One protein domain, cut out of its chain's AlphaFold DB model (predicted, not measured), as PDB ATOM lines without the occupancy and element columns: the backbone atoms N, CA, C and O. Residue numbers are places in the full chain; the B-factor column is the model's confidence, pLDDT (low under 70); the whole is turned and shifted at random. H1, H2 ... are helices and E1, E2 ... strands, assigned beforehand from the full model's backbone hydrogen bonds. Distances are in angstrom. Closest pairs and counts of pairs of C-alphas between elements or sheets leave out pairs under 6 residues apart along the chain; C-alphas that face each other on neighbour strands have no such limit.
ATOM      1  N   ARG A   3     186.056 155.944 154.906       44.06
ATOM      2  CA  ARG A   3     187.327 155.895 155.668       44.06
ATOM      3  C   ARG A   3     188.417 155.037 155.018       44.06
ATOM      4  O   ARG A   3     189.588 155.370 155.103       44.06
ATOM      5  N   ARG A   4     188.029 153.962 154.327       47.31
ATOM      6  CA  ARG A   4     188.967 152.958 153.794       47.31
ATOM      7  C   ARG A   4     189.761 153.451 152.575       47.31
ATOM      8  O   ARG A   4     190.839 152.945 152.313       47.31
ATOM      9  N   VAL A   5     189.238 154.451 151.857       50.19
ATOM     10  CA  VAL A   5     189.901 155.057 150.687       50.19
ATOM     11  C   VAL A   5     191.013 156.019 151.122       50.19
ATOM     12  O   VAL A   5     192.071 156.069 150.500       50.19
ATOM     13  N   VAL A   6     190.810 156.736 152.229       49.75
ATOM     14  CA  VAL A   6     191.761 157.733 152.744       49.75
ATOM     15  C   VAL A   6     193.038 157.076 153.285       49.75
ATOM     16  O   VAL A   6     194.128 157.612 153.106       49.75
ATOM     17  N   GLU A   7     192.930 155.886 153.886       51.41
ATOM     18  CA  GLU A   7     194.089 155.111 154.360       51.41
ATOM     19  C   GLU A   7     194.995 154.656 153.207       51.41
ATOM     20  O   GLU A   7     196.217 154.735 153.317       51.41
ATOM     21  N   SER A   8     194.405 154.247 152.079       52.91
ATOM     22  CA  SER A   8     195.151 153.875 150.871       52.91
ATOM     23  C   SER A   8     195.894 155.055 150.241       52.91
ATOM     24  O   SER A   8     197.017 154.872 149.787       52.91
ATOM     25  N   VAL A   9     195.325 156.267 150.258       53.81
ATOM     26  CA  VAL A   9     196.001 157.467 149.727       53.81
ATOM     27  C   VAL A   9     197.180 157.868 150.617       53.81
ATOM     28  O   VAL A   9     198.290 158.045 150.120       53.81
ATOM     29  N   ARG A  10     196.993 157.896 151.944       53.22
ATOM     30  CA  ARG A  10     198.076 158.229 152.890       53.22
ATOM     31  C   ARG A  10     199.238 157.233 152.852       53.22
ATOM     32  O   ARG A  10     200.387 157.624 153.039       53.22
ATOM     33  N   ALA A  11     198.964 155.950 152.606       53.47
ATOM     34  CA  ALA A  11     200.011 154.939 152.451       53.47
ATOM     35  C   ALA A  11     200.867 155.166 151.189       53.47
ATOM     36  O   ALA A  11     202.071 154.916 151.220       53.47
ATOM     37  N   ILE A  12     200.263 155.675 150.110       56.34
ATOM     38  CA  ILE A  12     200.959 156.023 148.862       56.34
ATOM     39  C   ILE A  12     201.826 157.278 149.067       56.34
ATOM     40  O   ILE A  12     202.982 157.307 148.645       56.34
ATOM     41  N   GLU A  13     201.320 158.285 149.781       51.06
ATOM     42  CA  GLU A  13     202.054 159.528 150.075       51.06
ATOM     43  C   GLU A  13     203.287 159.298 150.971       51.06
ATOM     44  O   GLU A  13     204.345 159.903 150.764       51.06
ATOM     45  N   HIS A  14     203.201 158.374 151.931       50.47
ATOM     46  CA  HIS A  14     204.345 158.011 152.774       50.47
ATOM     47  C   HIS A  14     205.452 157.253 152.025       50.47
ATOM     48  O   HIS A  14     206.609 157.320 152.442       50.47
ATOM     49  N   ALA A  15     205.131 156.561 150.928       52.19
ATOM     50  CA  ALA A  15     206.135 155.927 150.072       52.19
ATOM     51  C   ALA A  15     206.845 156.958 149.176       52.19
ATOM     52  O   ALA A  15     208.060 156.899 149.018       52.19
ATOM     53  N   ALA A  16     206.115 157.954 148.664       52.00
ATOM     54  CA  ALA A  16     206.667 158.996 147.792       52.00
ATOM     55  C   ALA A  16     207.616 159.977 148.512       52.00
ATOM     56  O   ALA A  16     208.477 160.590 147.884       52.00
ATOM     57  N   THR A  17     207.472 160.140 149.830       52.47
ATOM     58  CA  THR A  17     208.222 161.137 150.616       52.47
ATOM     59  C   THR A  17     209.596 160.662 151.102       52.47
ATOM     60  O   THR A  17     210.382 161.482 151.576       52.47
ATOM     61  N   ARG A  18     209.946 159.374 150.953       52.31
ATOM     62  CA  ARG A  18     211.264 158.826 151.333       52.31
ATOM     63  C   ARG A  18     212.146 158.526 150.115       52.31
ATOM     64  O   ARG A  18     212.474 157.382 149.852       52.31
ATOM     65  N   GLY A  19     212.568 159.586 149.426       43.75
ATOM     66  CA  GLY A  19     213.886 159.655 148.781       43.75
ATOM     67  C   GLY A  19     214.208 158.605 147.715       43.75
ATOM     68  O   GLY A  19     215.051 157.744 147.928       43.75
ATOM     69  N   GLY A  20     213.623 158.755 146.532       46.16
ATOM     70  CA  GLY A  20     214.009 158.019 145.332       46.16
ATOM     71  C   GLY A  20     212.836 157.979 144.372       46.16
ATOM     72  O   GLY A  20     211.701 157.802 144.799       46.16
ATOM     73  N   LYS A  21     213.063 158.195 143.078       51.78
ATOM     74  CA  LYS A  21     212.023 158.051 142.050       51.78
ATOM     75  C   LYS A  21     211.691 156.560 141.879       51.78
ATOM     76  O   LYS A  21     212.029 155.975 140.859       51.78
ATOM     77  N   SER A  22     211.092 155.930 142.884       60.03
ATOM     78  CA  SER A  22     210.661 154.538 142.816       60.03
ATOM     79  C   SER A  22     209.394 154.509 141.974       60.03
ATOM     80  O   SER A  22     208.313 154.871 142.444       60.03
ATOM     81  N   ALA A  23     209.532 154.168 140.692       71.00
ATOM     82  CA  ALA A  23     208.388 153.982 139.817       71.00
ATOM     83  C   ALA A  23     207.421 152.986 140.477       71.00
ATOM     84  O   ALA A  23     207.831 151.950 141.001       71.00
ATOM     85  N   LEU A  24     206.137 153.338 140.532       81.19
ATOM     86  CA  LEU A  24     205.125 152.474 141.125       81.19
ATOM     87  C   LEU A  24     204.586 151.535 140.050       81.19
ATOM     88  O   LEU A  24     204.135 151.978 138.992       81.19
ATOM     89  N   ARG A  25     204.569 150.238 140.347       83.69
ATOM     90  CA  ARG A  25     204.025 149.202 139.476       83.69
ATOM     91  C   ARG A  25     202.784 148.580 140.099       83.69
ATOM     92  O   ARG A  25     202.742 148.242 141.286       83.69
ATOM     93  N   ARG A  26     201.763 148.371 139.266       86.19
ATOM     94  CA  ARG A  26     200.568 147.617 139.653       86.19
ATOM     95  C   ARG A  26     200.948 146.160 139.911       86.19
ATOM     96  O   ARG A  26     201.386 145.460 138.999       86.19
ATOM     97  N   THR A  27     200.741 145.711 141.141       82.38
ATOM     98  CA  THR A  27     201.113 144.382 141.627       82.38
ATOM     99  C   THR A  27     199.911 143.735 142.307       82.38
ATOM    100  O   THR A  27     199.138 144.405 142.989       82.38
ATOM    101  N   THR A  28     199.714 142.432 142.118       83.94
ATOM    102  CA  THR A  28     198.626 141.701 142.781       83.94
ATOM    103  C   THR A  28     199.113 141.130 144.107       83.94
ATOM    104  O   THR A  28     199.980 140.263 144.127       83.94
ATOM    105  N   VAL A  29     198.525 141.583 145.214       81.56
ATOM    106  CA  VAL A  29     198.817 141.115 146.574       81.56
ATOM    107  C   VAL A  29     197.534 140.572 147.193       81.56
ATOM    108  O   VAL A  29     196.530 141.279 147.274       81.56
ATOM    109  N   ASN A  30     197.545 139.309 147.628       80.25
ATOM    110  CA  ASN A  30     196.392 138.641 148.256       80.25
ATOM    111  C   ASN A  30     195.086 138.771 147.440       80.25
ATOM    112  O   ASN A  30     194.017 139.027 147.991       80.25
ATOM    113  N   GLY A  31     195.185 138.660 146.110       82.62
ATOM    114  CA  GLY A  31     194.045 138.780 145.194       82.62
ATOM    115  C   GLY A  31     193.552 140.211 144.945       82.62
ATOM    116  O   GLY A  31     192.537 140.391 144.280       82.62
ATOM    117  N   ARG A  32     194.246 141.240 145.452       80.81
ATOM    118  CA  ARG A  32     193.927 142.655 145.207       80.81
ATOM    119  C   ARG A  32     195.040 143.333 144.421       80.81
ATOM    120  O   ARG A  32     196.215 143.120 144.696       80.81
ATOM    121  N   SER A  33     194.668 144.161 143.446       83.19
ATOM    122  CA  SER A  33     195.621 145.043 142.768       83.19
ATOM    123  C   SER A  33     196.024 146.185 143.694       83.19
ATOM    124  O   SER A  33     195.162 146.913 144.180       83.19
ATOM    125  N   GLU A  34     197.323 146.373 143.877       84.94
ATOM    126  CA  GLU A  34     197.907 147.452 144.659       84.94
ATOM    127  C   GLU A  34     199.073 148.098 143.901       84.94
ATOM    128  O   GLU A  34     199.757 147.443 143.115       84.94
ATOM    129  N   MET A  35     199.289 149.395 144.118       84.44
ATOM    130  CA  MET A  35     200.464 150.103 143.615       84.44
ATOM    131  C   MET A  35     201.601 149.928 144.615       84.44
ATOM    132  O   MET A  35     201.504 150.390 145.750       84.44
ATOM    133  N   LEU A  36     202.661 149.247 144.196       85.12
ATOM    134  CA  LEU A  36     203.855 149.022 145.003       85.12
ATOM    135  C   LEU A  36     205.094 149.553 144.275       85.12
ATOM    136  O   LEU A  36     205.039 149.721 143.056       85.12
ATOM    137  N   PRO A  37     206.197 149.829 144.993       87.00
ATOM    138  CA  PRO A  37     207.466 150.170 144.358       87.00
ATOM    139  C   PRO A  37     207.904 149.103 143.352       87.00
ATOM    140  O   PRO A  37     207.618 147.919 143.528       87.00
ATOM    141  N   GLU A  38     208.595 149.519 142.294       82.00
ATOM    142  CA  GLU A  38     209.186 148.602 141.317       82.00
ATOM    143  C   GLU A  38     210.351 147.793 141.908       82.00
ATOM    144  O   GLU A  38     210.546 146.643 141.515       82.00
ATOM    145  N   ASP A  39     211.081 148.354 142.881       83.44
ATOM    146  CA  ASP A  39     212.180 147.658 143.551       83.44
ATOM    147  C   ASP A  39     211.656 146.457 144.370       83.44
ATOM    148  O   ASP A  39     210.931 146.642 145.359       83.44
ATOM    149  N   PRO A  40     212.044 145.214 144.020       79.12
ATOM    150  CA  PRO A  40     211.619 144.023 144.747       79.12
ATOM    151  C   PRO A  40     212.057 144.019 146.219       79.12
ATOM    152  O   PRO A  40     211.344 143.458 147.057       79.12
ATOM    153  N   HIS A  41     213.182 144.649 146.574       83.31
ATOM    154  CA  HIS A  41     213.650 144.704 147.961       83.31
ATOM    155  C   HIS A  41     212.733 145.570 148.832       83.31
ATOM    156  O   HIS A  41     212.388 145.185 149.956       83.31
ATOM    157  N   GLU A  42     212.271 146.703 148.301       79.44
ATOM    158  CA  GLU A  42     211.296 147.555 148.982       79.44
ATOM    159  C   GLU A  42     209.943 146.863 149.129       79.44
ATOM    160  O   GLU A  42     209.337 146.923 150.201       79.44
ATOM    161  N   VAL A  43     209.493 146.147 148.093       83.25
ATOM    162  CA  VAL A  43     208.248 145.368 148.138       83.25
ATOM    163  C   VAL A  43     208.288 144.330 149.254       83.25
ATOM    164  O   VAL A  43     207.369 144.273 150.075       83.25
ATOM    165  N   VAL A  44     209.357 143.533 149.331       85.50
ATOM    166  CA  VAL A  44     209.512 142.516 150.381       85.50
ATOM    167  C   VAL A  44     209.506 143.162 151.766       85.50
ATOM    168  O   VAL A  44     208.814 142.665 152.659       85.50
ATOM    169  N   ARG A  45     210.199 144.297 151.944       83.44
ATOM    170  CA  ARG A  45     210.204 145.043 153.212       83.44
ATOM    171  C   ARG A  45     208.798 145.505 153.601       83.44
ATOM    172  O   ARG A  45     208.357 145.240 154.717       83.44
ATOM    173  N   ILE A  46     208.066 146.124 152.675       81.38
ATOM    174  CA  ILE A  46     206.696 146.608 152.898       81.38
ATOM    175  C   ILE A  46     205.760 145.451 153.275       81.38
ATOM    176  O   ILE A  46     204.979 145.559 154.222       81.38
ATOM    177  N   LEU A  47     205.832 144.326 152.561       83.44
ATOM    178  CA  LEU A  47     204.995 143.160 152.846       83.44
ATOM    179  C   LEU A  47     205.347 142.513 154.193       83.44
ATOM    180  O   LEU A  47     204.442 142.106 154.929       83.44
ATOM    181  N   ALA A  48     206.630 142.465 154.554       81.06
ATOM    182  CA  ALA A  48     207.080 141.982 155.855       81.06
ATOM    183  C   ALA A  48     206.574 142.876 157.001       81.06
ATOM    184  O   ALA A  48     205.996 142.363 157.962       81.06
ATOM    185  N   GLU A  49     206.699 144.200 156.877       78.94
ATOM    186  CA  GLU A  49     206.182 145.160 157.861       78.94
ATOM    187  C   GLU A  49     204.662 145.035 158.043       78.94
ATOM    188  O   GLU A  49     204.153 145.041 159.167       78.94
ATOM    189  N   ARG A  50     203.916 144.868 156.945       82.00
ATOM    190  CA  ARG A  50     202.460 144.653 156.991       82.00
ATOM    191  C   ARG A  50     202.095 143.358 157.697       82.00
ATOM    192  O   ARG A  50     201.145 143.334 158.476       82.00
ATOM    193  N   ARG A  51     202.847 142.284 157.448       78.00
ATOM    194  CA  ARG A  51     202.636 140.999 158.121       78.00
ATOM    195  C   ARG A  51     202.894 141.107 159.620       78.00
ATOM    196  O   ARG A  51     202.121 140.550 160.391       78.00
ATOM    197  N   GLN A  52     203.932 141.833 160.034       75.25
ATOM    198  CA  GLN A  52     204.226 142.068 161.451       75.25
ATOM    199  C   GLN A  52     203.115 142.860 162.148       75.25
ATOM    200  O   GLN A  52     202.750 142.538 163.273       75.25
ATOM    201  N   LYS A  53     202.521 143.839 161.460       72.44
ATOM    202  CA  LYS A  53     201.390 144.634 161.967       72.44
ATOM    203  C   LYS A  53     200.031 143.930 161.837       72.44
ATOM    204  O   LYS A  53     199.000 144.531 162.132       72.44
ATOM    205  N   SER A  54     199.999 142.676 161.381       74.31
ATOM    206  CA  SER A  54     198.752 141.929 161.220       74.31
ATOM    207  C   SER A  54     198.165 141.531 162.582       74.31
ATOM    208  O   SER A  54     198.875 140.924 163.389       74.31
ATOM    209  N   PRO A  55     196.854 141.744 162.815       67.44
ATOM    210  CA  PRO A  55     196.169 141.295 164.029       67.44
ATOM    211  C   PRO A  55     196.332 139.795 164.317       67.44
ATOM    212  O   PRO A  55     196.350 139.379 165.470       67.44
ATOM    213  N   ALA A  56     196.496 138.971 163.277       70.56
ATOM    214  CA  ALA A  56     196.710 137.533 163.428       70.56
ATOM    215  C   ALA A  56     198.075 137.196 164.057       70.56
ATOM    216  O   ALA A  56     198.192 136.219 164.795       70.56
ATOM    217  N   MET A  57     199.105 138.005 163.784       68.50
ATOM    218  CA  MET A  57     200.419 137.844 164.411       68.50
ATOM    219  C   MET A  57     200.393 138.287 165.874       68.50
ATOM    220  O   MET A  57     200.966 137.591 166.709       68.50
ATOM    221  N   ASP A  58     199.676 139.368 166.192       69.44
ATOM    222  CA  ASP A  58     199.468 139.807 167.580       69.44
ATOM    223  C   ASP A  58     198.695 138.746 168.387       69.44
ATOM    224  O   ASP A  58     199.124 138.333 169.463       69.44
ATOM    225  N   LEU A  59     197.617 138.186 167.822       72.38
ATOM    226  CA  LEU A  59     196.869 137.091 168.446       72.38
ATOM    227  C   LEU A  59     197.756 135.859 168.701       72.38
ATOM    228  O   LEU A  59     197.719 135.282 169.787       72.38
ATOM    229  N   LYS A  60     198.589 135.473 167.724       74.50
ATOM    230  CA  LYS A  60     199.537 134.359 167.877       74.50
ATOM    231  C   LYS A  60     200.569 134.639 168.973       74.50
ATOM    232  O   LYS A  60     200.894 133.735 169.738       74.50
ATOM    233  N   ALA A  61     201.073 135.870 169.060       76.69
ATOM    234  CA  ALA A  61     202.014 136.273 170.100       76.69
ATOM    235  C   ALA A  61     201.383 136.183 171.498       76.69
ATOM    236  O   ALA A  61     202.005 135.638 172.410       76.69
ATOM    237  N   ARG A  62     200.129 136.628 171.653       78.56
ATOM    238  CA  ARG A  62     199.375 136.504 172.912       78.56
ATOM    239  C   ARG A  62     199.131 135.048 173.298       78.56
ATOM    240  O   ARG A  62     199.435 134.668 174.421       78.56
ATOM    241  N   LEU A  63     198.687 134.215 172.357       82.06
ATOM    242  CA  LEU A  63     198.483 132.780 172.594       82.06
ATOM    243  C   LEU A  63     199.776 132.073 173.023       82.06
ATOM    244  O   LEU A  63     199.766 131.287 173.965       82.06
ATOM    245  N   LEU A  64     200.901 132.368 172.367       82.69
ATOM    246  CA  LEU A  64     202.205 131.825 172.757       82.69
ATOM    247  C   LEU A  64     202.644 132.305 174.148       82.69
ATOM    248  O   LEU A  64     203.229 131.528 174.901       82.69
ATOM    249  N   ALA A  65     202.369 133.563 174.499       83.25
ATOM    250  CA  ALA A  65     202.649 134.093 175.829       83.25
ATOM    251  C   ALA A  65     201.790 133.413 176.907       83.25
ATOM    252  O   ALA A  65     202.306 133.072 177.968       83.25
ATOM    253  N   ASP A  66     200.511 133.165 176.630       78.44
ATOM    254  CA  ASP A  66     199.608 132.485 177.560       78.44
ATOM    255  C   ASP A  66     199.968 131.008 177.746       78.44
ATOM    256  O   ASP A  66     199.917 130.506 178.867       78.44
ATOM    257  N   LEU A  67     200.399 130.320 176.684       78.00
ATOM    258  CA  LEU A  67     200.908 128.948 176.778       78.00
ATOM    259  C   LEU A  67     202.186 128.869 177.621       78.00
ATOM    260  O   LEU A  67     202.316 127.968 178.441       78.00
ATOM    261  N   ARG A  68     203.095 129.841 177.478       78.75
ATOM    262  CA  ARG A  68     204.318 129.932 178.292       78.75
ATOM    263  C   ARG A  68     204.066 130.199 179.772       78.75
ATOM    264  O   ARG A  68     204.912 129.851 180.573       78.75
ATOM    265  N   LYS A  69     202.955 130.842 180.135       78.44
ATOM    266  CA  LYS A  69     202.586 131.076 181.543       78.44
ATOM    267  C   LYS A  69     201.956 129.850 182.209       78.44
ATOM    268  O   LYS A  69     201.798 129.846 183.423       78.44
ATOM    269  N   ARG A  70     201.501 128.875 181.414       69.94
ATOM    270  CA  ARG A  70     200.807 127.664 181.884       69.94
ATOM    271  C   ARG A  70     201.722 126.443 182.005       69.94
ATOM    272  O   ARG A  70     201.251 125.421 182.496       69.94
ATOM    273  N   GLY A  71     202.966 126.537 181.539       55.84
ATOM    274  CA  GLY A  71     204.035 125.564 181.785       55.84
ATOM    275  C   GLY A  71     205.095 126.173 182.685       55.84
ATOM    276  O   GLY A  71     205.781 125.384 183.359       55.84
TER     277      GLY A  71
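AT A GLANCE: This is residues 3 to 71 of the 71 residues of an uncharacterized protein of Ancylobacter aquaticus (UniProt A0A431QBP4). A small, loosely built head holds the two-stranded hairpin E1 and E2, the helix H1 and the first part of H2, and from it a long arm sticks out, residues 48 to 71, made of the end of H2 and the whole of H3. In the head, H1 and H2 each come near the hairpin mostly at E2, and no helix touches another. The printed part has 69 residues with three named helices and two named strands, in the order H1, E1, E2, H2, H3; the sheet has the order E1 - E2 and is antiparallel, and the class is mixed, helices and strands. The whole is only just loose, close to extended, with a radius of gyration of the C-alphas of 16.2 A, and its elongated outline spans 52 by 29 by 24 A, with the arm making much of the length.

HOW THE PARTS SIT: The sheet is the hairpin of E1, residues 24 to 29, and E2, residues 32 to 37. The two strands are antiparallel neighbours, with 142 degrees between their N-to-C directions. C-alphas 28 and 33 face each other at 4.5 A, and so do C-alphas 24 and 37 at 4.6 A. Across the pair, N 27 and O 34 are within hydrogen-bond range at 2.8 A, as are N 32 and O 29 at 2.9 A. For H1, residues 3 to 16, the closest C-alphas to E2 are those of Ile 12 and Met 35, 7.9 A apart. Residues 8 to 16 of H1 make 8 pairs of C-alphas within 10 A with E2 and 3 with E1. For H2, residues 40 to 52, the closest C-alphas to E2 are those of Pro 37 and Val 43, 6.2 A apart. H2 is apart from E1 and from H1. H3, residues 55 to 69, is close to H2 but not clearly touching it, the closest C-alphas being those of Arg 51 and Met 57 at 7.4 A. Their lines stand at a steep tilt of 53 degrees, and they run the same way. H3 is apart from H1, E1 and E2. In H2 and H3 each O i to N i+4 pair is within hydrogen-bond range; in H1 8 of 10 are.

IN THESE COORDINATES: E1 runs from Leu 24 to Val 29 over 14.1 A, and E2 from Arg 32 to Pro 37 over 15.5 A, with C-alpha 32 at (193.927, 142.655, 145.207). H1 runs from Arg 3, C-alpha at (187.327, 155.895, 155.668), to Ala 16, and is 21.1 A long from first to last C-alpha. H2 runs from Pro 40 to Gln 52 over 18.4 A. H3, the longest helix with 15 residues, runs from Pro 55 to Lys 69 over 21.3 A and ends with C-alpha 69 at (202.586, 131.076, 181.543).

THE WHOLE: The two C-alphas farthest apart are those of Lys 21 and Gly 71, at 51.9 A. Residues 48 to 71, of which 48 to 52 belong to H2 and 55 to 69 to H3, stand free. Without them the body has 45 residues, spans 28 by 24 by 16 A and has a radius of gyration of 10.7 A. The printed part runs from residue 3 to residue 71, the chain's last residue, and has no cut. The links E1 to E2, E2 to H2 and H2 to H3 are tight, the link H1 to E1 is short with 7 residues, and no link is long. The mean pLDDT of the printed part is 70.9. The model's confidence is under 70 at residues 3 to 22, 55, 57 to 58 and 70 to 71, and H1 has a mean of 51.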